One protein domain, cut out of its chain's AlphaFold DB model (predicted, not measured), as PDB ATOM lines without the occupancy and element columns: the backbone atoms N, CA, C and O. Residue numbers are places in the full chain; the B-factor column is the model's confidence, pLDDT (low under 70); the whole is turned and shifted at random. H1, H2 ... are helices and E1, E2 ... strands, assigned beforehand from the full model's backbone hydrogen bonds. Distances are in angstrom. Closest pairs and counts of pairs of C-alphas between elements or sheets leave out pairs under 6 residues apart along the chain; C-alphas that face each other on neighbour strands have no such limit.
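This is residues 39 to 158 and 211 to 241 of the 259 residues of the protein "Pseudouridine-5'-phosphate glycosidase" of Armadillidium vulgare (UniProt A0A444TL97). A branched sheet of six strands makes the core, with helices packed on both of its faces: H2, H3, H4 and the long H7 on one, H1, H5 and H6 on the other. H7 runs along E1 and E6, side by side with H3. The printed part has 151 residues, with seven named helices and six named strands in the order H1 E1 H2 H3 E2 E3 H4 E4 H5 E5 H6 E6 H7; the class is mixed, helices and strands. It is compact, with a radius of gyration of the C-alphas of 14.6 A and spans of 47 by 39 by 24 A.

H1, residues 42 to 49, is on the sheet; its closest C-alphas to E2, residues 88 to 95, are those of Ile 44 and Ala 90, 6.8 A. E1, residues 54 to 57, is parallel to E2 on one side (N 55 and O 88, 2.9 A) and to E6, residues 154 to 156, on the other (N 56 and O 154, 2.9 A). H2, residues 60 to 65, stands up from the opposite face to H1, over E5, residues 136 to 138. The hub H3, residues 70 to 84, runs along the strands over E1 and E2, at a height of 9.8 A over the sheet. H3 touches H2, H4, residues 105 to 112, and H7, residues 211 to 241; its closest C-alphas to them are Asn 71 to Ile 62, 4.8 A, Phe 72 to Ser 112, 5.6 A, and Val 82 to Ala 228, 5.3 A. H3 and H7 run the same way at a shallow tilt of 30 degrees, and H7 touches H3 with residues 217 to 228 alone. E1, H2, H3, E2 form a strand-helix-strand unit, two parallel neighbour strands with helices between, its crossover right-handed. E2 is antiparallel to E3, residues 98 to 101, in a hairpin (N 93 and O 100, 3.1 A), and to E5 (N 94 and O 136, 3.0 A). E4, residues 119 to 121, H5, residues 126 to 131, and E5 form another such right-handed unit; N 121 and O 137 are 2.9 A apart. H5 and H6, residues 140 to 149, are on the same face as H1. Every O i to N i+4 pair is within hydrogen-bond range in H1, H2, H3, H4, H5 and H7; in H6, 5 of 6 are.

H1 begins at C-alpha 42 (219.878, -0.529, 357.080). From first to last C-alpha H3 is 20.3 A, E2 21.0 A, H6 14.1 A and H7 45.5 A long. H7 ends at C-alpha 241 (208.961, 13.201, 337.986).

The C-alphas farthest apart, of Lys 115 and Asp 241, are 48.4 A apart. Residues 159 to 210 are not printed; C-alphas 158 and 211 are 15.3 A apart across the cut. No link printed whole is long. The model's pLDDT is under 70 at residues 114, 116 and 211.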
ATOM      1  N   LYS A  39     213.151   0.788 364.707       96.69
ATOM      2  CA  LYS A  39     214.364   0.225 364.110       96.69
ATOM      3  C   LYS A  39     214.104  -0.136 362.648       96.69
ATOM      4  O   LYS A  39     213.574  -1.197 362.335       96.69
ATOM      5  N   ILE A  40     214.506   0.742 361.736       97.38
ATOM      6  CA  ILE A  40     214.498   0.439 360.298       97.38
ATOM      7  C   ILE A  40     215.811  -0.251 359.931       97.38
ATOM      8  O   ILE A  40     216.882   0.328 360.153       97.38
ATOM      9  N   HIS A  41     215.722  -1.448 359.351       97.94
ATOM     10  CA  HIS A  41     216.868  -2.216 358.873       97.94
ATOM     11  C   HIS A  41     217.697  -1.406 357.854       97.94
ATOM     12  O   HIS A  41     217.104  -0.761 356.982       97.94
ATOM     13  N   PRO A  42     219.047  -1.424 357.894       97.44
ATOM     14  CA  PRO A  42     219.878  -0.529 357.080       97.44
ATOM     15  C   PRO A  42     219.588  -0.575 355.574       97.44
ATOM     16  O   PRO A  42     219.507   0.478 354.942       97.44
ATOM     17  N   LYS A  43     219.346  -1.769 355.007       97.50
ATOM     18  CA  LYS A  43     218.972  -1.923 353.585       97.50
ATOM     19  C   LYS A  43     217.645  -1.226 353.254       97.50
ATOM     20  O   LYS A  43     217.551  -0.564 352.229       97.50
ATOM     21  N   ILE A  44     216.650  -1.324 354.141       97.94
ATOM     22  CA  ILE A  44     215.332  -0.697 353.962       97.94
ATOM     23  C   ILE A  44     215.432   0.820 354.136       97.94
ATOM     24  O   ILE A  44     214.898   1.565 353.322       97.94
ATOM     25  N   ARG A  45     216.197   1.291 355.129       96.44
ATOM     26  CA  ARG A  45     216.473   2.722 355.325       96.44
ATOM     27  C   ARG A  45     217.128   3.344 354.091       96.44
ATOM     28  O   ARG A  45     216.701   4.414 353.670       96.44
ATOM     29  N   LYS A  46     218.137   2.679 353.514       95.94
ATOM     30  CA  LYS A  46     218.774   3.126 352.268       95.94
ATOM     31  C   LYS A  46     217.769   3.151 351.114       95.94
ATOM     32  O   LYS A  46     217.648   4.178 350.463       95.94
ATOM     33  N   ALA A  47     216.996   2.083 350.926       96.06
ATOM     34  CA  ALA A  47     216.000   2.003 349.860       96.06
ATOM     35  C   ALA A  47     214.925   3.104 349.936       96.06
ATOM     36  O   ALA A  47     214.594   3.689 348.911       96.06
ATOM     37  N   ILE A  48     214.438   3.440 351.137       93.44
ATOM     38  CA  ILE A  48     213.504   4.558 351.361       93.44
ATOM     39  C   ILE A  48     214.129   5.896 350.924       93.44
ATOM     40  O   ILE A  48     213.496   6.661 350.201       93.44
ATOM     41  N   VAL A  49     215.376   6.174 351.330       92.94
ATOM     42  CA  VAL A  49     216.098   7.411 350.961       92.94
ATOM     43  C   VAL A  49     216.353   7.481 349.453       92.94
ATOM     44  O   VAL A  49     216.127   8.518 348.833       92.94
ATOM     45  N   ASP A  50     216.761   6.362 348.857       92.56
ATOM     46  CA  ASP A  50     217.036   6.227 347.427       92.56
ATOM     47  C   ASP A  50     215.754   6.128 346.570       92.56
ATOM     48  O   ASP A  50     215.852   5.933 345.360       92.56
ATOM     49  N   LYS A  51     214.551   6.208 347.170       92.88
ATOM     50  CA  LYS A  51     213.245   5.969 346.512       92.88
ATOM     51  C   LYS A  51     213.147   4.621 345.763       92.88
ATOM     52  O   LYS A  51     212.343   4.468 344.842       92.88
ATOM     53  N   SER A  52     213.953   3.638 346.156       95.75
ATOM     54  CA  SER A  52     213.986   2.299 345.559       95.75
ATOM     55  C   SER A  52     212.733   1.482 345.916       95.75
ATOM     56  O   SER A  52     212.077   1.782 346.917       95.75
ATOM     57  N   PRO A  53     212.390   0.425 345.154       98.06
ATOM     58  CA  PRO A  53     211.180  -0.359 345.398       98.06
ATOM     59  C   PRO A  53     211.222  -1.089 346.751       98.06
ATOM     60  O   PRO A  53     212.092  -1.931 346.993       98.06
ATOM     61  N   VAL A  54     210.258  -0.800 347.631       98.31
ATOM     62  CA  VAL A  54     210.078  -1.462 348.936       98.31
ATOM     63  C   VAL A  54     208.617  -1.877 349.101       98.31
ATOM     64  O   VAL A  54     207.716  -1.086 348.817       98.31
ATOM     65  N   VAL A  55     208.386  -3.093 349.600       98.44
ATOM     66  CA  VAL A  55     207.057  -3.621 349.944       98.44
ATOM     67  C   VAL A  55     207.009  -3.927 351.437       98.44
ATOM     68  O   VAL A  55     207.771  -4.761 351.923       98.44
ATOM     69  N   ALA A  56     206.107  -3.279 352.171       97.88
ATOM     70  CA  ALA A  56     205.825  -3.634 353.557       97.88
ATOM     71  C   ALA A  56     205.042  -4.955 353.637       97.88
ATOM     72  O   ALA A  56     204.121  -5.185 352.850       97.88
ATOM     73  N   LEU A  57     205.375  -5.790 354.622       97.38
ATOM     74  CA  LEU A  57     204.706  -7.064 354.909       97.38
ATOM     75  C   LEU A  57     204.313  -7.121 356.393       97.38
ATOM     76  O   LEU A  57     205.019  -6.587 357.252       97.38
ATOM     77  N   GLU A  58     203.176  -7.744 356.704       93.81
ATOM     78  CA  GLU A  58     202.689  -7.877 358.083       93.81
ATOM     79  C   GLU A  58     203.239  -9.129 358.786       93.81
ATOM     80  O   GLU A  58     203.582 -10.115 358.138       93.81
ATOM     81  N   SER A  59     203.272  -9.124 360.122       93.56
ATOM     82  CA  SER A  59     203.748 -10.264 360.931       93.56
ATOM     83  C   SER A  59     202.667 -10.932 361.792       93.56
ATOM     84  O   SER A  59     202.938 -11.928 362.471       93.56
ATOM     85  N   ALA A  60     201.418 -10.454 361.756       85.81
ATOM     86  CA  ALA A  60     200.289 -11.160 362.366       85.81
ATOM     87  C   ALA A  60     200.043 -12.525 361.704       85.81
ATOM     88  O   ALA A  60     199.746 -13.484 362.411       85.81
ATOM     89  N   ILE A  61     200.238 -12.651 360.385       83.75
ATOM     90  CA  ILE A  61     200.146 -13.947 359.692       83.75
ATOM     91  C   ILE A  61     201.209 -14.944 360.189       83.75
ATOM     92  O   ILE A  61     200.913 -16.122 360.368       83.75
ATOM     93  N   ILE A  62     202.406 -14.447 360.513       88.56
ATOM     94  CA  ILE A  62     203.547 -15.231 361.003       88.56
ATOM     95  C   ILE A  62     203.284 -15.744 362.429       88.56
ATOM     96  O   ILE A  62     203.457 -16.919 362.730       88.56
ATOM     97  N   SER A  63     202.819 -14.869 363.316       86.00
ATOM     98  CA  SER A  63     202.662 -15.195 364.743       86.00
ATOM     99  C   SER A  63     201.292 -15.777 365.123       86.00
ATOM    100  O   SER A  63     201.183 -16.425 366.158       86.00
ATOM    101  N   HIS A  64     200.244 -15.530 364.326       83.25
ATOM    102  CA  HIS A  64     198.852 -15.889 364.650       83.25
ATOM    103  C   HIS A  64     198.041 -16.448 363.464       83.25
ATOM    104  O   HIS A  64     196.899 -16.854 363.664       83.25
ATOM    105  N   GLY A  65     198.560 -16.421 362.229       74.12
ATOM    106  CA  GLY A  65     197.818 -16.856 361.036       74.12
ATOM    107  C   GLY A  65     198.061 -18.311 360.632       74.12
ATOM    108  O   GLY A  65     197.182 -18.934 360.045       74.12
ATOM    109  N   MET A  66     199.239 -18.857 360.939       82.56
ATOM    110  CA  MET A  66     199.654 -20.216 360.576       82.56
ATOM    111  C   MET A  66     200.438 -20.867 361.723       82.56
ATOM    112  O   MET A  66     201.021 -20.178 362.559       82.56
ATOM    113  N   LYS A  67     200.466 -22.203 361.760       85.44
ATOM    114  CA  LYS A  67     201.264 -22.976 362.728       85.44
ATOM    115  C   LYS A  67     202.709 -23.132 362.237       85.44
ATOM    116  O   LYS A  67     202.962 -23.160 361.033       85.44
ATOM    117  N   TYR A  68     203.646 -23.289 363.169       88.00
ATOM    118  CA  TYR A  68     205.026 -23.675 362.862       88.00
ATOM    119  C   TYR A  68     205.085 -25.094 362.260       88.00
ATOM    120  O   TYR A  68     204.344 -25.958 362.737       88.00
ATOM    121  N   PRO A  69     205.928 -25.371 361.241       91.06
ATOM    122  CA  PRO A  69     206.918 -24.485 360.601       91.06
ATOM    123  C   PRO A  69     206.380 -23.633 359.437       91.06
ATOM    124  O   PRO A  69     207.112 -22.802 358.900       91.06
ATOM    125  N   PHE A  70     205.123 -23.829 359.028       88.06
ATOM    126  CA  PHE A  70     204.557 -23.201 357.830       88.06
ATOM    127  C   PHE A  70     204.527 -21.673 357.903       88.06
ATOM    128  O   PHE A  70     204.732 -21.019 356.885       88.06
ATOM    129  N   ASN A  71     204.322 -21.091 359.087       91.25
ATOM    130  CA  ASN A  71     204.391 -19.641 359.282       91.25
ATOM    131  C   ASN A  71     205.765 -19.045 358.919       91.25
ATOM    132  O   ASN A  71     205.832 -18.069 358.170       91.25
ATOM    133  N   PHE A  72     206.844 -19.658 359.407       94.94
ATOM    134  CA  PHE A  72     208.223 -19.262 359.141       94.94
ATOM    135  C   PHE A  72     208.570 -19.431 357.657       94.94
ATOM    136  O   PHE A  72     209.030 -18.491 357.009       94.94
ATOM    137  N   GLN A  73     208.272 -20.608 357.096       95.00
ATOM    138  CA  GLN A  73     208.516 -20.922 355.684       95.00
ATOM    139  C   GLN A  73     207.770 -19.955 354.755       95.00
ATOM    140  O   GLN A  73     208.381 -19.354 353.874       95.00
ATOM    141  N   THR A  74     206.478 -19.721 355.007       93.12
ATOM    142  CA  THR A  74     205.654 -18.793 354.216       93.12
ATOM    143  C   THR A  74     206.198 -17.370 354.273       93.12
ATOM    144  O   THR A  74     206.229 -16.696 353.247       93.12
ATOM    145  N   ALA A  75     206.665 -16.905 355.438       95.88
ATOM    146  CA  ALA A  75     207.276 -15.584 355.558       95.88
ATOM    147  C   ALA A  75     208.508 -15.449 354.647       95.88
ATOM    148  O   ALA A  75     208.586 -14.508 353.855       95.88
ATOM    149  N   LEU A  76     209.432 -16.416 354.695       97.56
ATOM    150  CA  LEU A  76     210.634 -16.408 353.856       97.56
ATOM    151  C   LEU A  76     210.317 -16.559 352.362       97.56
ATOM    152  O   LEU A  76     210.927 -15.873 351.540       97.56
ATOM    153  N   GLU A  77     209.347 -17.400 351.997       96.88
ATOM    154  CA  GLU A  77     208.879 -17.540 350.614       96.88
ATOM    155  C   GLU A  77     208.266 -16.242 350.082       96.88
ATOM    156  O   GLU A  77     208.609 -15.812 348.983       96.88
ATOM    157  N   VAL A  78     207.403 -15.582 350.859       97.31
ATOM    158  CA  VAL A  78     206.796 -14.294 350.493       97.31
ATOM    159  C   VAL A  78     207.870 -13.220 350.325       97.31
ATOM    160  O   VAL A  78     207.874 -12.510 349.317       97.31
ATOM    161  N   GLU A  79     208.837 -13.132 351.242       98.25
ATOM    162  CA  GLU A  79     209.972 -12.223 351.074       98.25
ATOM    163  C   GLU A  79     210.822 -12.560 349.834       98.25
ATOM    164  O   GLU A  79     211.292 -11.656 349.139       98.25
ATOM    165  N   SER A  80     211.020 -13.846 349.531       98.44
ATOM    166  CA  SER A  80     211.728 -14.309 348.331       98.44
ATOM    167  C   SER A  80     210.990 -13.921 347.047       98.44
ATOM    168  O   SER A  80     211.609 -13.408 346.113       98.44
ATOM    169  N   VAL A  81     209.658 -14.049 347.015       98.38
ATOM    170  CA  VAL A  81     208.829 -13.586 345.893       98.38
ATOM    171  C   VAL A  81     209.011 -12.083 345.674       98.38
ATOM    172  O   VAL A  81     209.291 -11.685 344.544       98.38
ATOM    173  N   VAL A  82     208.944 -11.257 346.726       98.56
ATOM    174  CA  VAL A  82     209.158  -9.798 346.615       98.56
ATOM    175  C   VAL A  82     210.541  -9.481 346.028       98.56
ATOM    176  O   VAL A  82     210.639  -8.693 345.085       98.56
ATOM    177  N   ARG A  83     211.595 -10.159 346.511       98.44
ATOM    178  CA  ARG A  83     212.966 -10.033 345.978       98.44
ATOM    179  C   ARG A  83     213.053 -10.443 344.506       98.44
ATOM    180  O   ARG A  83     213.676  -9.732 343.722       98.44
ATOM    181  N   SER A  84     212.400 -11.541 344.114       98.38
ATOM    182  CA  SER A  84     212.408 -12.050 342.732       98.38
ATOM    183  C   SER A  84     211.809 -11.073 341.716       98.38
ATOM    184  O   SER A  84     212.175 -11.104 340.545       98.38
ATOM    185  N   GLN A  85     210.900 -10.199 342.160       98.38
ATOM    186  CA  GLN A  85     210.264  -9.178 341.326       98.38
ATOM    187  C   GLN A  85     211.001  -7.824 341.358       98.38
ATOM    188  O   GLN A  85     210.499  -6.856 340.799       98.38
ATOM    189  N   GLY A  86     212.177  -7.735 341.993       97.56
ATOM    190  CA  GLY A  86     213.003  -6.520 342.010       97.56
ATOM    191  C   GLY A  86     212.682  -5.515 343.122       97.56
ATOM    192  O   GLY A  86     213.130  -4.373 343.041       97.56
ATOM    193  N   ALA A  87     211.945  -5.917 344.164       98.38
ATOM    194  CA  ALA A  87     211.663  -5.072 345.325       98.38
ATOM    195  C   ALA A  87     212.271  -5.616 346.623       98.38
ATOM    196  O   ALA A  87     212.576  -6.802 346.758       98.38
ATOM    197  N   LEU A  88     212.451  -4.738 347.610       98.44
ATOM    198  CA  LEU A  88     212.913  -5.118 348.943       98.44
ATOM    199  C   LEU A  88     211.724  -5.391 349.880       98.44
ATOM    200  O   LEU A  88     210.908  -4.492 350.095       98.44
ATOM    201  N   PRO A  89     211.621  -6.592 350.475       98.62
ATOM    202  CA  PRO A  89     210.621  -6.876 351.493       98.62
ATOM    203  C   PRO A  89     210.992  -6.192 352.810       98.62
ATOM    204  O   PRO A  89     212.132  -6.257 353.271       98.62
ATOM    205  N   ALA A  90     210.006  -5.557 353.430       98.50
ATOM    206  CA  ALA A  90     210.099  -4.957 354.748       98.50
ATOM    207  C   ALA A  90     209.026  -5.574 355.651       98.50
ATOM    208  O   ALA A  90     207.988  -4.960 355.901       98.50
ATOM    209  N   THR A  91     209.266  -6.792 356.140       98.44
ATOM    210  CA  THR A  91     208.407  -7.401 357.164       98.44
ATOM    211  C   THR A  91     208.487  -6.580 358.449       98.44
ATOM    212  O   THR A  91     209.583  -6.259 358.916       98.44
ATOM    213  N   ILE A  92     207.332  -6.179 358.982       98.19
ATOM    214  CA  ILE A  92     207.211  -5.287 360.144       98.19
ATOM    215  C   ILE A  92     206.710  -6.088 361.343       98.19
ATOM    216  O   ILE A  92     205.757  -6.843 361.199       98.19
ATOM    217  N   GLY A  93     207.308  -5.916 362.523       97.19
ATOM    218  CA  GLY A  93     206.891  -6.584 363.766       97.19
ATOM    219  C   GLY A  93     207.393  -5.863 365.018       97.19
ATOM    220  O   GLY A  93     208.167  -4.911 364.907       97.19
ATOM    221  N   LEU A  94     206.954  -6.291 366.208       96.81
ATOM    222  CA  LEU A  94     207.465  -5.770 367.482       96.81
ATOM    223  C   LEU A  94     208.218  -6.843 368.269       96.81
ATOM    224  O   LEU A  94     207.740  -7.967 368.421       96.81
ATOM    225  N   ILE A  95     209.375  -6.468 368.818       95.94
ATOM    226  CA  ILE A  95     210.203  -7.308 369.689       95.94
ATOM    227  C   ILE A  95     210.636  -6.455 370.886       95.94
ATOM    228  O   ILE A  95     211.206  -5.385 370.703       95.94
ATOM    229  N   ASN A  96     210.361  -6.908 372.117       94.75
ATOM    230  CA  ASN A  96     210.714  -6.199 373.359       94.75
ATOM    231  C   ASN A  96     210.178  -4.743 373.404       94.75
ATOM    232  O   ASN A  96     210.794  -3.844 373.977       94.75
ATOM    233  N   GLY A  97     209.031  -4.489 372.757       93.81
ATOM    234  CA  GLY A  97     208.438  -3.158 372.582       93.81
ATOM    235  C   GLY A  97     209.114  -2.248 371.550       93.81
ATOM    236  O   GLY A  97     208.643  -1.128 371.352       93.81
ATOM    237  N   GLU A  98     210.176  -2.689 370.876       96.38
ATOM    238  CA  GLU A  98     210.757  -1.974 369.739       96.38
ATOM    239  C   GLU A  98     210.066  -2.405 368.438       96.38
ATOM    240  O   GLU A  98     209.829  -3.590 368.201       96.38
ATOM    241  N   ILE A  99     209.725  -1.435 367.589       97.44
ATOM    242  CA  ILE A  99     209.168  -1.679 366.255       97.44
ATOM    243  C   ILE A  99     210.332  -1.939 365.305       97.44
ATOM    244  O   ILE A  99     211.207  -1.088 365.162       97.44
ATOM    245  N   HIS A 100     210.313  -3.066 364.604       98.31
ATOM    246  CA  HIS A 100     211.275  -3.396 363.559       98.31
ATOM    247  C   HIS A 100     210.619  -3.286 362.182       98.31
ATOM    248  O   HIS A 100     209.518  -3.791 361.975       98.31
ATOM    249  N   VAL A 101     211.302  -2.628 361.240       98.31
ATOM    250  CA  VAL A 101     210.907  -2.528 359.827       98.31
ATOM    251  C   VAL A 101     211.994  -3.179 358.979       98.31
ATOM    252  O   VAL A 101     213.100  -2.642 358.866       98.31
ATOM    253  N   GLY A 102     211.669  -4.335 358.397       98.06
ATOM    254  CA  GLY A 102     212.647  -5.276 357.857       98.06
ATOM    255  C   GLY A 102     213.217  -6.151 358.972       98.06
ATOM    256  O   GLY A 102     214.349  -5.940 359.400       98.06
ATOM    257  N   LEU A 103     212.414  -7.093 359.471       98.25
ATOM    258  CA  LEU A 103     212.883  -8.137 360.389       98.25
ATOM    259  C   LEU A 103     214.030  -8.949 359.755       98.25
ATOM    260  O   LEU A 103     214.059  -9.150 358.541       98.25
ATOM    261  N   THR A 104     214.965  -9.433 360.574       97.75
ATOM    262  CA  THR A 104     215.925 -10.465 360.144       97.75
ATOM    263  C   THR A 104     215.285 -11.856 360.167       97.75
ATOM    264  O   THR A 104     214.240 -12.052 360.784       97.75
ATOM    265  N   GLU A 105     215.928 -12.843 359.543       96.75
ATOM    266  CA  GLU A 105     215.478 -14.241 359.578       96.75
ATOM    267  C   GLU A 105     215.346 -14.773 361.017       96.75
ATOM    268  O   GLU A 105     214.299 -15.315 361.367       96.75
ATOM    269  N   ASP A 106     216.321 -14.495 361.892       96.88
ATOM    270  CA  ASP A 106     216.251 -14.835 363.324       96.88
ATOM    271  C   ASP A 106     215.034 -14.200 364.017       96.88
ATOM    272  O   ASP A 106     214.391 -14.817 364.863       96.88
ATOM    273  N   GLN A 107     214.691 -12.960 363.652       97.31
ATOM    274  CA  GLN A 107     213.539 -12.251 364.209       97.31
ATOM    275  C   GLN A 107     212.202 -12.787 363.674       97.31
ATOM    276  O   GLN A 107     211.219 -12.823 364.415       97.31
ATOM    277  N   ILE A 108     212.158 -13.226 362.413       97.12
ATOM    278  CA  ILE A 108     211.008 -13.926 361.823       97.12
ATOM    279  C   ILE A 108     210.837 -15.297 362.492       97.12
ATOM    280  O   ILE A 108     209.718 -15.643 362.867       97.12
ATOM    281  N   SER A 109     211.927 -16.036 362.720       95.69
ATOM    282  CA  SER A 109     211.941 -17.309 363.455       95.69
ATOM    283  C   SER A 109     211.407 -17.132 364.877       95.69
ATOM    284  O   SER A 109     210.407 -17.743 365.251       95.69
ATOM    285  N   PHE A 110     211.959 -16.170 365.620       95.19
ATOM    286  CA  PHE A 110     211.517 -15.810 366.965       95.19
ATOM    287  C   PHE A 110     210.014 -15.475 367.042       95.19
ATOM    288  O   PHE A 110     209.326 -15.940 367.949       95.19
ATOM    289  N   LEU A 111     209.466 -14.712 366.084       93.88
ATOM    290  CA  LEU A 111     208.023 -14.415 366.032       93.88
ATOM    291  C   LEU A 111     207.159 -15.596 365.548       93.88
ATOM    292  O   LEU A 111     205.942 -15.556 365.737       93.88
ATOM    293  N   SER A 112     207.766 -16.614 364.931       92.62
ATOM    294  CA  SER A 112     207.102 -17.838 364.460       92.62
ATOM    295  C   SER A 112     206.966 -18.906 365.552       92.62
ATOM    296  O   SER A 112     206.138 -19.813 365.426       92.62
ATOM    297  N   GLU A 113     207.760 -18.823 366.624       88.81
ATOM    298  CA  GLU A 113     207.701 -19.751 367.754       88.81
ATOM    299  C   GLU A 113     206.490 -19.493 368.667       88.81
ATOM    300  O   GLU A 113     206.308 -18.412 369.227       88.81
ATOM    301  N   TYR A 114     205.700 -20.540 368.924       66.62
ATOM    302  CA  TYR A 114     204.528 -20.476 369.812       66.62
ATOM    303  C   TYR A 114     204.876 -20.080 371.263       66.62
ATOM    304  O   TYR A 114     204.053 -19.516 371.980       66.62
ATOM    305  N   LYS A 115     206.114 -20.344 371.705       73.31
ATOM    306  CA  LYS A 115     206.596 -20.024 373.061       73.31
ATOM    307  C   LYS A 115     206.807 -18.526 373.301       73.31
ATOM    308  O   LYS A 115     206.894 -18.113 374.453       73.31
ATOM    309  N   THR A 116     206.878 -17.719 372.245       67.38
ATOM    310  CA  THR A 116     207.293 -16.308 372.313       67.38
ATOM    311  C   THR A 116     206.261 -15.381 372.975       67.38
ATOM    312  O   THR A 116     206.556 -14.217 373.242       67.38
ATOM    313  N   ASN A 117     205.056 -15.882 373.285       85.31
ATOM    314  CA  ASN A 117     203.951 -15.101 373.863       85.31
ATOM    315  C   ASN A 117     203.684 -13.805 373.066       85.31
ATOM    316  O   ASN A 117     203.516 -12.712 373.614       85.31
ATOM    317  N   CYS A 118     203.711 -13.939 371.738       89.94
ATOM    318  CA  CYS A 118     203.397 -12.867 370.808       89.94
ATOM    319  C   CYS A 118     201.950 -12.413 371.005       89.94
ATOM    320  O   CYS A 118     201.042 -13.237 371.013       89.94
ATOM    321  N   ILE A 119     201.719 -11.102 371.064       90.62
ATOM    322  CA  ILE A 119     200.368 -10.542 370.936       90.62
ATOM    323  C   ILE A 119     200.079 -10.116 369.492       90.62
ATOM    324  O   ILE A 119     200.978  -9.737 368.742       90.62
ATOM    325  N   LYS A 120     198.807 -10.144 369.096       87.62
ATOM    326  CA  LYS A 120     198.327  -9.578 367.829       87.62
ATOM    327  C   LYS A 120     198.157  -8.065 367.988       87.62
ATOM    328  O   LYS A 120     197.402  -7.621 368.856       87.62
ATOM    329  N   ILE A 121     198.871  -7.283 367.174       87.94
ATOM    330  CA  ILE A 121     199.027  -5.829 367.342       87.94
ATOM    331  C   ILE A 121     198.287  -5.071 366.229       87.94
ATOM    332  O   ILE A 121     198.692  -5.059 365.063       87.94
ATOM    333  N   SER A 122     197.190  -4.407 366.587       82.94
ATOM    334  CA  SER A 122     196.514  -3.390 365.773       82.94
ATOM    335  C   SER A 122     197.023  -1.984 366.115       82.94
ATOM    336  O   SER A 122     197.749  -1.790 367.091       82.94
ATOM    337  N   ARG A 123     196.601  -0.976 365.337       80.75
ATOM    338  CA  ARG A 123     196.817   0.461 365.599       80.75
ATOM    339  C   ARG A 123     196.689   0.826 367.080       80.75
ATOM    340  O   ARG A 123     197.534   1.542 367.607       80.75
ATOM    341  N   ARG A 124     195.610   0.369 367.726       79.31
ATOM    342  CA  ARG A 124     195.281   0.704 369.123       79.31
ATOM    343  C   ARG A 124     196.209   0.037 370.143       79.31
ATOM    344  O   ARG A 124     196.360   0.549 371.244       79.31
ATOM    345  N   ASP A 125     196.825  -1.082 369.768       85.25
ATOM    346  CA  ASP A 125     197.648  -1.899 370.658       85.25
ATOM    347  C   ASP A 125     199.127  -1.472 370.624       85.25
ATOM    348  O   ASP A 125     199.870  -1.814 371.538       85.25
ATOM    349  N   LEU A 126     199.561  -0.710 369.607       85.12
ATOM    350  CA  LEU A 126     200.961  -0.296 369.412       85.12
ATOM    351  C   LEU A 126     201.561   0.390 370.647       85.12
ATOM    352  O   LEU A 126     202.603  -0.035 371.141       85.12
ATOM    353  N   SER A 127     200.901   1.423 371.177       91.00
ATOM    354  CA  SER A 127     201.392   2.170 372.344       91.00
ATOM    355  C   SER A 127     201.474   1.298 373.600       91.00
ATOM    356  O   SER A 127     202.441   1.394 374.355       91.00
ATOM    357  N   TYR A 128     200.497   0.407 373.795       93.19
ATOM    358  CA  TYR A 128     200.481  -0.567 374.882       93.19
ATOM    359  C   TYR A 128     201.623  -1.587 374.749       93.19
ATOM    360  O   TYR A 128     202.377  -1.787 375.699       93.19
ATOM    361  N   ALA A 129     201.791  -2.181 373.564       93.50
ATOM    362  CA  ALA A 129     202.832  -3.161 373.269       93.50
ATOM    363  C   ALA A 129     204.239  -2.581 373.468       93.50
ATOM    364  O   ALA A 129     205.076  -3.206 374.118       93.50
ATOM    365  N   MET A 130     204.469  -1.354 372.990       94.38
ATOM    366  CA  MET A 130     205.713  -0.611 373.203       94.38
ATOM    367  C   MET A 130     205.966  -0.345 374.695       94.38
ATOM    368  O   MET A 130     207.030  -0.683 375.212       94.38
ATOM    369  N   ALA A 131     204.985   0.210 375.415       95.06
ATOM    370  CA  ALA A 131     205.131   0.560 376.831       95.06
ATOM    371  C   ALA A 131     205.325  -0.663 377.747       95.06
ATOM    372  O   ALA A 131     206.018  -0.577 378.760       95.06
ATOM    373  N   LYS A 132     204.724  -1.806 377.394       96.19
ATOM    374  CA  LYS A 132     204.846  -3.078 378.124       96.19
ATOM    375  C   LYS A 132     205.989  -3.971 377.636       96.19
ATOM    376  O   LYS A 132     206.134  -5.069 378.163       96.19
ATOM    377  N   LYS A 133     206.805  -3.506 376.681       95.25
ATOM    378  CA  LYS A 133     207.922  -4.259 376.088       95.25
ATOM    379  C   LYS A 133     207.519  -5.625 375.514       95.25
ATOM    380  O   LYS A 133     208.252  -6.600 375.627       95.25
ATOM    381  N   LEU A 134     206.342  -5.700 374.901       95.12
ATOM    382  CA  LEU A 134     205.806  -6.953 374.373       95.12
ATOM    383  C   LEU A 134     206.399  -7.300 373.002       95.12
ATOM    384  O   LEU A 134     206.857  -6.432 372.253       95.12
ATOM    385  N   HIS A 135     206.349  -8.587 372.679       95.94
ATOM    386  CA  HIS A 135     206.589  -9.115 371.341       95.94
ATOM    387  C   HIS A 135     205.246  -9.273 370.625       95.94
ATOM    388  O   HIS A 135     204.223  -9.520 371.270       95.94
ATOM    389  N   GLY A 136     205.215  -9.145 369.302       94.00
ATOM    390  CA  GLY A 136     203.966  -9.379 368.593       94.00
ATOM    391  C   GLY A 136     203.976  -9.113 367.102       94.00
ATOM    392  O   GLY A 136     204.753  -8.308 366.580       94.00
ATOM    393  N   GLY A 137     203.044  -9.788 366.435       92.94
ATOM    394  CA  GLY A 137     202.784  -9.611 365.020       92.94
ATOM    395  C   GLY A 137     201.896  -8.406 364.757       92.94
ATOM    396  O   GLY A 137     200.799  -8.303 365.316       92.94
ATOM    397  N   THR A 138     202.328  -7.508 363.877       92.25
ATOM    398  CA  THR A 138     201.483  -6.406 363.412       92.25
ATOM    399  C   THR A 138     200.431  -6.927 362.445       92.25
ATOM    400  O   THR A 138     200.740  -7.665 361.513       92.25
ATOM    401  N   THR A 139     199.180  -6.535 362.668       87.50
ATOM    402  CA  THR A 139     198.083  -6.685 361.696       87.50
ATOM    403  C   THR A 139     198.208  -5.639 360.592       87.50
ATOM    404  O   THR A 139     198.816  -4.598 360.833       87.50
ATOM    405  N   VAL A 140     197.531  -5.834 359.454       85.25
ATOM    406  CA  VAL A 140     197.263  -4.832 358.397       85.25
ATOM    407  C   VAL A 140     197.214  -3.396 358.943       85.25
ATOM    408  O   VAL A 140     198.023  -2.555 358.563       85.25
ATOM    409  N   SER A 141     196.336  -3.130 359.918       77.81
ATOM    410  CA  SER A 141     196.152  -1.794 360.512       77.81
ATOM    411  C   SER A 141     197.381  -1.222 361.239       77.81
ATOM    412  O   SER A 141     197.594  -0.011 361.225       77.81
ATOM    413  N   GLY A 142     198.185  -2.069 361.891       84.06
ATOM    414  CA  GLY A 142     199.436  -1.666 362.538       84.06
ATOM    415  C   GLY A 142     200.560  -1.492 361.517       84.06
ATOM    416  O   GLY A 142     201.263  -0.483 361.534       84.06
ATOM    417  N   THR A 143     200.672  -2.440 360.583       91.19
ATOM    418  CA  THR A 143     201.667  -2.452 359.506       91.19
ATOM    419  C   THR A 143     201.540  -1.222 358.611       91.19
ATOM    420  O   THR A 143     202.536  -0.540 358.397       91.19
ATOM    421  N   MET A 144     200.327  -0.876 358.160       86.31
ATOM    422  CA  MET A 144     200.079   0.305 357.318       86.31
ATOM    423  C   MET A 144     200.525   1.612 357.984       86.31
ATOM    424  O   MET A 144     201.095   2.474 357.322       86.31
ATOM    425  N   ILE A 145     200.297   1.766 359.292       86.06
ATOM    426  CA  ILE A 145     200.678   2.984 360.020       86.06
ATOM    427  C   ILE A 145     202.192   3.083 360.152       86.06
ATOM    428  O   ILE A 145     202.751   4.144 359.888       86.06
ATOM    429  N   ILE A 146     202.863   1.985 360.502       91.62
ATOM    430  CA  ILE A 146     204.326   1.968 360.600       91.62
ATOM    431  C   ILE A 146     204.950   2.199 359.217       91.62
ATOM    432  O   ILE A 146     205.841   3.036 359.101       91.62
ATOM    433  N   ALA A 147     204.455   1.525 358.173       90.56
ATOM    434  CA  ALA A 147     204.898   1.699 356.789       90.56
ATOM    435  C   ALA A 147     204.754   3.159 356.326       90.56
ATOM    436  O   ALA A 147     205.717   3.741 355.829       90.56
ATOM    437  N   HIS A 148     203.601   3.785 356.585       85.88
ATOM    438  CA  HIS A 148     203.367   5.198 356.291       85.88
ATOM    439  C   HIS A 148     204.326   6.122 357.062       85.88
ATOM    440  O   HIS A 148     204.947   6.993 356.458       85.88
ATOM    441  N   MET A 149     204.521   5.895 358.369       87.69
ATOM    442  CA  MET A 149     205.445   6.678 359.210       87.69
ATOM    443  C   MET A 149     206.909   6.611 358.754       87.69
ATOM    444  O   MET A 149     207.680   7.516 359.070       87.69
ATOM    445  N   VAL A 150     207.311   5.551 358.046       91.94
ATOM    446  CA  VAL A 150     208.672   5.397 357.507       91.94
ATOM    447  C   VAL A 150     208.762   5.633 355.997       91.94
ATOM    448  O   VAL A 150     209.837   5.466 355.433       91.94
ATOM    449  N   GLY A 151     207.673   6.036 355.336       88.38
ATOM    450  CA  GLY A 151     207.673   6.365 353.908       88.38
ATOM    451  C   GLY A 151     207.691   5.165 352.953       88.38
ATOM    452  O   GLY A 151     208.151   5.312 351.824       88.38
ATOM    453  N   ILE A 152     207.196   3.992 353.367       91.81
ATOM    454  CA  ILE A 152     206.962   2.852 352.464       91.81
ATOM    455  C   ILE A 152     205.528   2.956 351.908       91.81
ATOM    456  O   ILE A 152     204.577   2.845 352.685       91.81
ATOM    457  N   PRO A 153     205.343   3.167 350.589       85.06
ATOM    458  CA  PRO A 153     204.029   3.438 350.003       85.06
ATOM    459  C   PRO A 153     203.230   2.170 349.663       85.06
ATOM    460  O   PRO A 153     202.006   2.237 349.584       85.06
ATOM    461  N   ILE A 154     203.898   1.027 349.460       93.50
ATOM    462  CA  ILE A 154     203.264  -0.235 349.057       93.50
ATOM    463  C   ILE A 154     203.285  -1.242 350.210       93.50
ATOM    464  O   ILE A 154     204.318  -1.471 350.839       93.50
ATOM    465  N   PHE A 155     202.140  -1.873 350.458       92.94
ATOM    466  CA  PHE A 155     201.931  -2.895 351.482       92.94
ATOM    467  C   PHE A 155     201.209  -4.106 350.876       92.94
ATOM    468  O   PHE A 155     200.319  -3.937 350.043       92.94
ATOM    469  N   VAL A 156     201.576  -5.317 351.309       90.88
ATOM    470  CA  VAL A 156     200.947  -6.580 350.898       90.88
ATOM    471  C   VAL A 156     200.502  -7.400 352.113       90.88
ATOM    472  O   VAL A 156     201.217  -7.523 353.105       90.88
ATOM    473  N   THR A 157     199.337  -8.034 351.975       85.56
ATOM    474  CA  THR A 157     198.797  -9.076 352.862       85.56
ATOM    475  C   THR A 157     198.204 -10.222 352.028       85.56
ATOM    476  O   THR A 157     197.988 -10.069 350.821       85.56
ATOM    477  N   GLY A 158     197.926 -11.371 352.651       75.62
ATOM    478  CA  GLY A 158     197.127 -12.439 352.043       75.62
ATOM    479  C   GLY A 158     195.660 -12.040 351.861       75.62
ATOM    480  O   GLY A 158     195.060 -12.358 350.840       75.62
ATOM    481  N   LYS A 211     194.210 -28.023 353.246       69.69
ATOM    482  CA  LYS A 211     194.097 -27.464 351.877       69.69
ATOM    483  C   LYS A 211     193.905 -25.945 351.872       69.69
ATOM    484  O   LYS A 211     194.546 -25.256 351.085       69.69
ATOM    485  N   SER A 212     193.096 -25.415 352.792       72.56
ATOM    486  CA  SER A 212     192.897 -23.963 352.948       72.56
ATOM    487  C   SER A 212     194.184 -23.203 353.297       72.56
ATOM    488  O   SER A 212     194.357 -22.061 352.873       72.56
ATOM    489  N   VAL A 213     195.122 -23.829 354.019       73.56
ATOM    490  CA  VAL A 213     196.429 -23.228 354.333       73.56
ATOM    491  C   VAL A 213     197.252 -23.074 353.056       73.56
ATOM    492  O   VAL A 213     197.799 -22.002 352.825       73.56
ATOM    493  N   ILE A 214     197.273 -24.097 352.195       77.81
ATOM    494  CA  ILE A 214     197.984 -24.068 350.908       77.81
ATOM    495  C   ILE A 214     197.413 -22.961 350.008       77.81
ATOM    496  O   ILE A 214     198.162 -22.113 349.531       77.81
ATOM    497  N   THR A 215     196.085 -22.885 349.860       78.38
ATOM    498  CA  THR A 215     195.435 -21.822 349.072       78.38
ATOM    499  C   THR A 215     195.743 -20.420 349.614       78.38
ATOM    500  O   THR A 215     196.011 -19.509 348.834       78.38
ATOM    501  N   ASN A 216     195.775 -20.240 350.939       80.88
ATOM    502  CA  ASN A 216     196.160 -18.968 351.557       80.88
ATOM    503  C   ASN A 216     197.639 -18.611 351.320       80.88
ATOM    504  O   ASN A 216     197.953 -17.435 351.131       80.88
ATOM    505  N   ILE A 217     198.539 -19.603 351.301       84.38
ATOM    506  CA  ILE A 217     199.964 -19.433 350.967       84.38
ATOM    507  C   ILE A 217     200.125 -18.990 349.506       84.38
ATOM    508  O   ILE A 217     200.828 -18.014 349.228       84.38
ATOM    509  N   ASP A 218     199.436 -19.641 348.570       86.88
ATOM    510  CA  ASP A 218     199.488 -19.273 347.151       86.88
ATOM    511  C   ASP A 218     198.884 -17.884 346.894       86.88
ATOM    512  O   ASP A 218     199.455 -17.092 346.137       86.88
ATOM    513  N   LEU A 219     197.796 -17.533 347.588       88.56
ATOM    514  CA  LEU A 219     197.192 -16.201 347.535       88.56
ATOM    515  C   LEU A 219     198.159 -15.110 348.022       88.56
ATOM    516  O   LEU A 219     198.375 -14.132 347.303       88.56
ATOM    517  N   ILE A 220     198.791 -15.263 349.196       91.06
ATOM    518  CA  ILE A 220     199.737 -14.244 349.686       91.06
ATOM    519  C   ILE A 220     200.979 -14.139 348.793       91.06
ATOM    520  O   ILE A 220     201.443 -13.028 348.538       91.06
ATOM    521  N   LYS A 221     201.478 -15.252 348.238       93.38
ATOM    522  CA  LYS A 221     202.580 -15.242 347.258       93.38
ATOM    523  C   LYS A 221     202.177 -14.522 345.970       93.38
ATOM    524  O   LYS A 221     202.948 -13.711 345.455       93.38
ATOM    525  N   ASN A 222     200.958 -14.731 345.476       94.50
ATOM    526  CA  ASN A 222     200.443 -14.010 344.314       94.50
ATOM    527  C   ASN A 222     200.272 -12.502 344.586       94.50
ATOM    528  O   ASN A 222     200.653 -11.679 343.749       94.50
ATOM    529  N   ASN A 223     199.770 -12.124 345.764       94.31
ATOM    530  CA  ASN A 223     199.654 -10.720 346.172       94.31
ATOM    531  C   ASN A 223     201.039 -10.066 346.326       94.31
ATOM    532  O   ASN A 223     201.234  -8.928 345.903       94.31
ATOM    533  N   ALA A 224     202.023 -10.794 346.862       96.12
ATOM    534  CA  ALA A 224     203.407 -10.340 347.001       96.12
ATOM    535  C   ALA A 224     204.084 -10.093 345.653       96.12
ATOM    536  O   ALA A 224     204.758  -9.077 345.484       96.12
ATOM    537  N   LYS A 225     203.843 -10.972 344.672       97.75
ATOM    538  CA  LYS A 225     204.306 -10.792 343.293       97.75
ATOM    539  C   LYS A 225     203.776  -9.484 342.696       97.75
ATOM    540  O   LYS A 225     204.566  -8.654 342.254       97.75
ATOM    541  N   HIS A 226     202.459  -9.279 342.720       97.38
ATOM    542  CA  HIS A 226     201.839  -8.090 342.129       97.38
ATOM    543  C   HIS A 226     202.184  -6.806 342.899       97.38
ATOM    544  O   HIS A 226     202.501  -5.790 342.285       97.38
ATOM    545  N   GLY A 227     202.214  -6.843 344.235       95.81
ATOM    546  CA  GLY A 227     202.629  -5.702 345.055       95.81
ATOM    547  C   GLY A 227     204.079  -5.280 344.805       95.81
ATOM    548  O   GLY A 227     204.367  -4.088 344.729       95.81
ATOM    549  N   ALA A 228     204.991  -6.233 344.596       98.25
ATOM    550  CA  ALA A 228     206.372  -5.928 344.229       98.25
ATOM    551  C   ALA A 228     206.487  -5.301 342.830       98.25
ATOM    552  O   ALA A 228     207.205  -4.315 342.671       98.25
ATOM    553  N   GLN A 229     205.726  -5.791 341.847       98.06
ATOM    554  CA  GLN A 229     205.647  -5.177 340.514       98.06
ATOM    555  C   GLN A 229     205.115  -3.733 340.584       98.06
ATOM    556  O   GLN A 229     205.711  -2.828 340.004       98.06
ATOM    557  N   ILE A 230     204.063  -3.488 341.374       97.75
ATOM    558  CA  ILE A 230     203.535  -2.136 341.628       97.75
ATOM    559  C   ILE A 230     204.598  -1.244 342.289       97.75
ATOM    560  O   ILE A 230     204.764  -0.097 341.881       97.75
ATOM    561  N   ALA A 231     205.354  -1.752 343.270       97.31
ATOM    562  CA  ALA A 231     206.429  -0.993 343.917       97.31
ATOM    563  C   ALA A 231     207.566  -0.623 342.947       97.31
ATOM    564  O   ALA A 231     208.133   0.466 343.060       97.31
ATOM    565  N   VAL A 232     207.882  -1.499 341.987       98.06
ATOM    566  CA  VAL A 232     208.872  -1.237 340.931       98.06
ATOM    567  C   VAL A 232     208.396  -0.134 339.988       98.06
ATOM    568  O   VAL A 232     209.132   0.830 339.778       98.06
ATOM    569  N   GLU A 233     207.170  -0.209 339.465       97.56
ATOM    570  CA  GLU A 233     206.653   0.842 338.577       97.56
ATOM    571  C   GLU A 233     206.457   2.178 339.310       97.56
ATOM    572  O   GLU A 233     206.836   3.228 338.790       97.56
ATOM    573  N   TYR A 234     205.978   2.153 340.559       93.12
ATOM    574  CA  TYR A 234     205.870   3.348 341.401       93.12
ATOM    575  C   TYR A 234     207.234   4.030 341.609       93.12
ATOM    576  O   TYR A 234     207.340   5.248 341.478       93.12
ATOM    577  N   SER A 235     208.294   3.253 341.874       94.31
ATOM    578  CA  SER A 235     209.670   3.753 342.025       94.31
ATOM    579  C   SER A 235     210.212   4.409 340.745       94.31
ATOM    580  O   SER A 235     210.891   5.439 340.818       94.31
ATOM    581  N   LYS A 236     209.861   3.882 339.562       94.69
ATOM    582  CA  LYS A 236     210.198   4.515 338.275       94.69
ATOM    583  C   LYS A 236     209.478   5.853 338.104       94.69
ATOM    584  O   LYS A 236     210.138   6.848 337.812       94.69
ATOM    585  N   MET A 237     208.163   5.904 338.342       92.31
ATOM    586  CA  MET A 237     207.357   7.131 338.197       92.31
ATOM    587  C   MET A 237     207.919   8.283 339.048       92.31
ATOM    588  O   MET A 237     208.288   9.324 338.509       92.31
ATOM    589  N   ILE A 238     208.130   8.054 340.350       88.38
ATOM    590  CA  ILE A 238     208.664   9.072 341.281       88.38
ATOM    591  C   ILE A 238     210.132   9.468 341.028       88.38
ATOM    592  O   ILE A 238     210.639  10.391 341.682       88.38
ATOM    593  N   SER A 239     210.825   8.742 340.144       83.06
ATOM    594  CA  SER A 239     212.175   9.062 339.668       83.06
ATOM    595  C   SER A 239     212.120   9.914 338.398       83.06
ATOM    596  O   SER A 239     212.834  10.911 338.315       83.06
ATOM    597  N   SER A 240     211.224   9.588 337.462       77.69
ATOM    598  CA  SER A 240     210.961  10.386 336.256       77.69
ATOM    599  C   SER A 240     210.435  11.786 336.584       77.69
ATOM    600  O   SER A 240     210.959  12.766 336.055       77.69
ATOM    601  N   ASP A 241     209.489  11.904 337.524       71.69
ATOM    602  CA  ASP A 241     208.961  13.201 337.986       71.69
ATOM    603  C   ASP A 241     210.085  14.124 338.494       71.69
ATOM    604  O   ASP A 241     210.109  15.324 338.223       71.69
TER     605      ASP A 241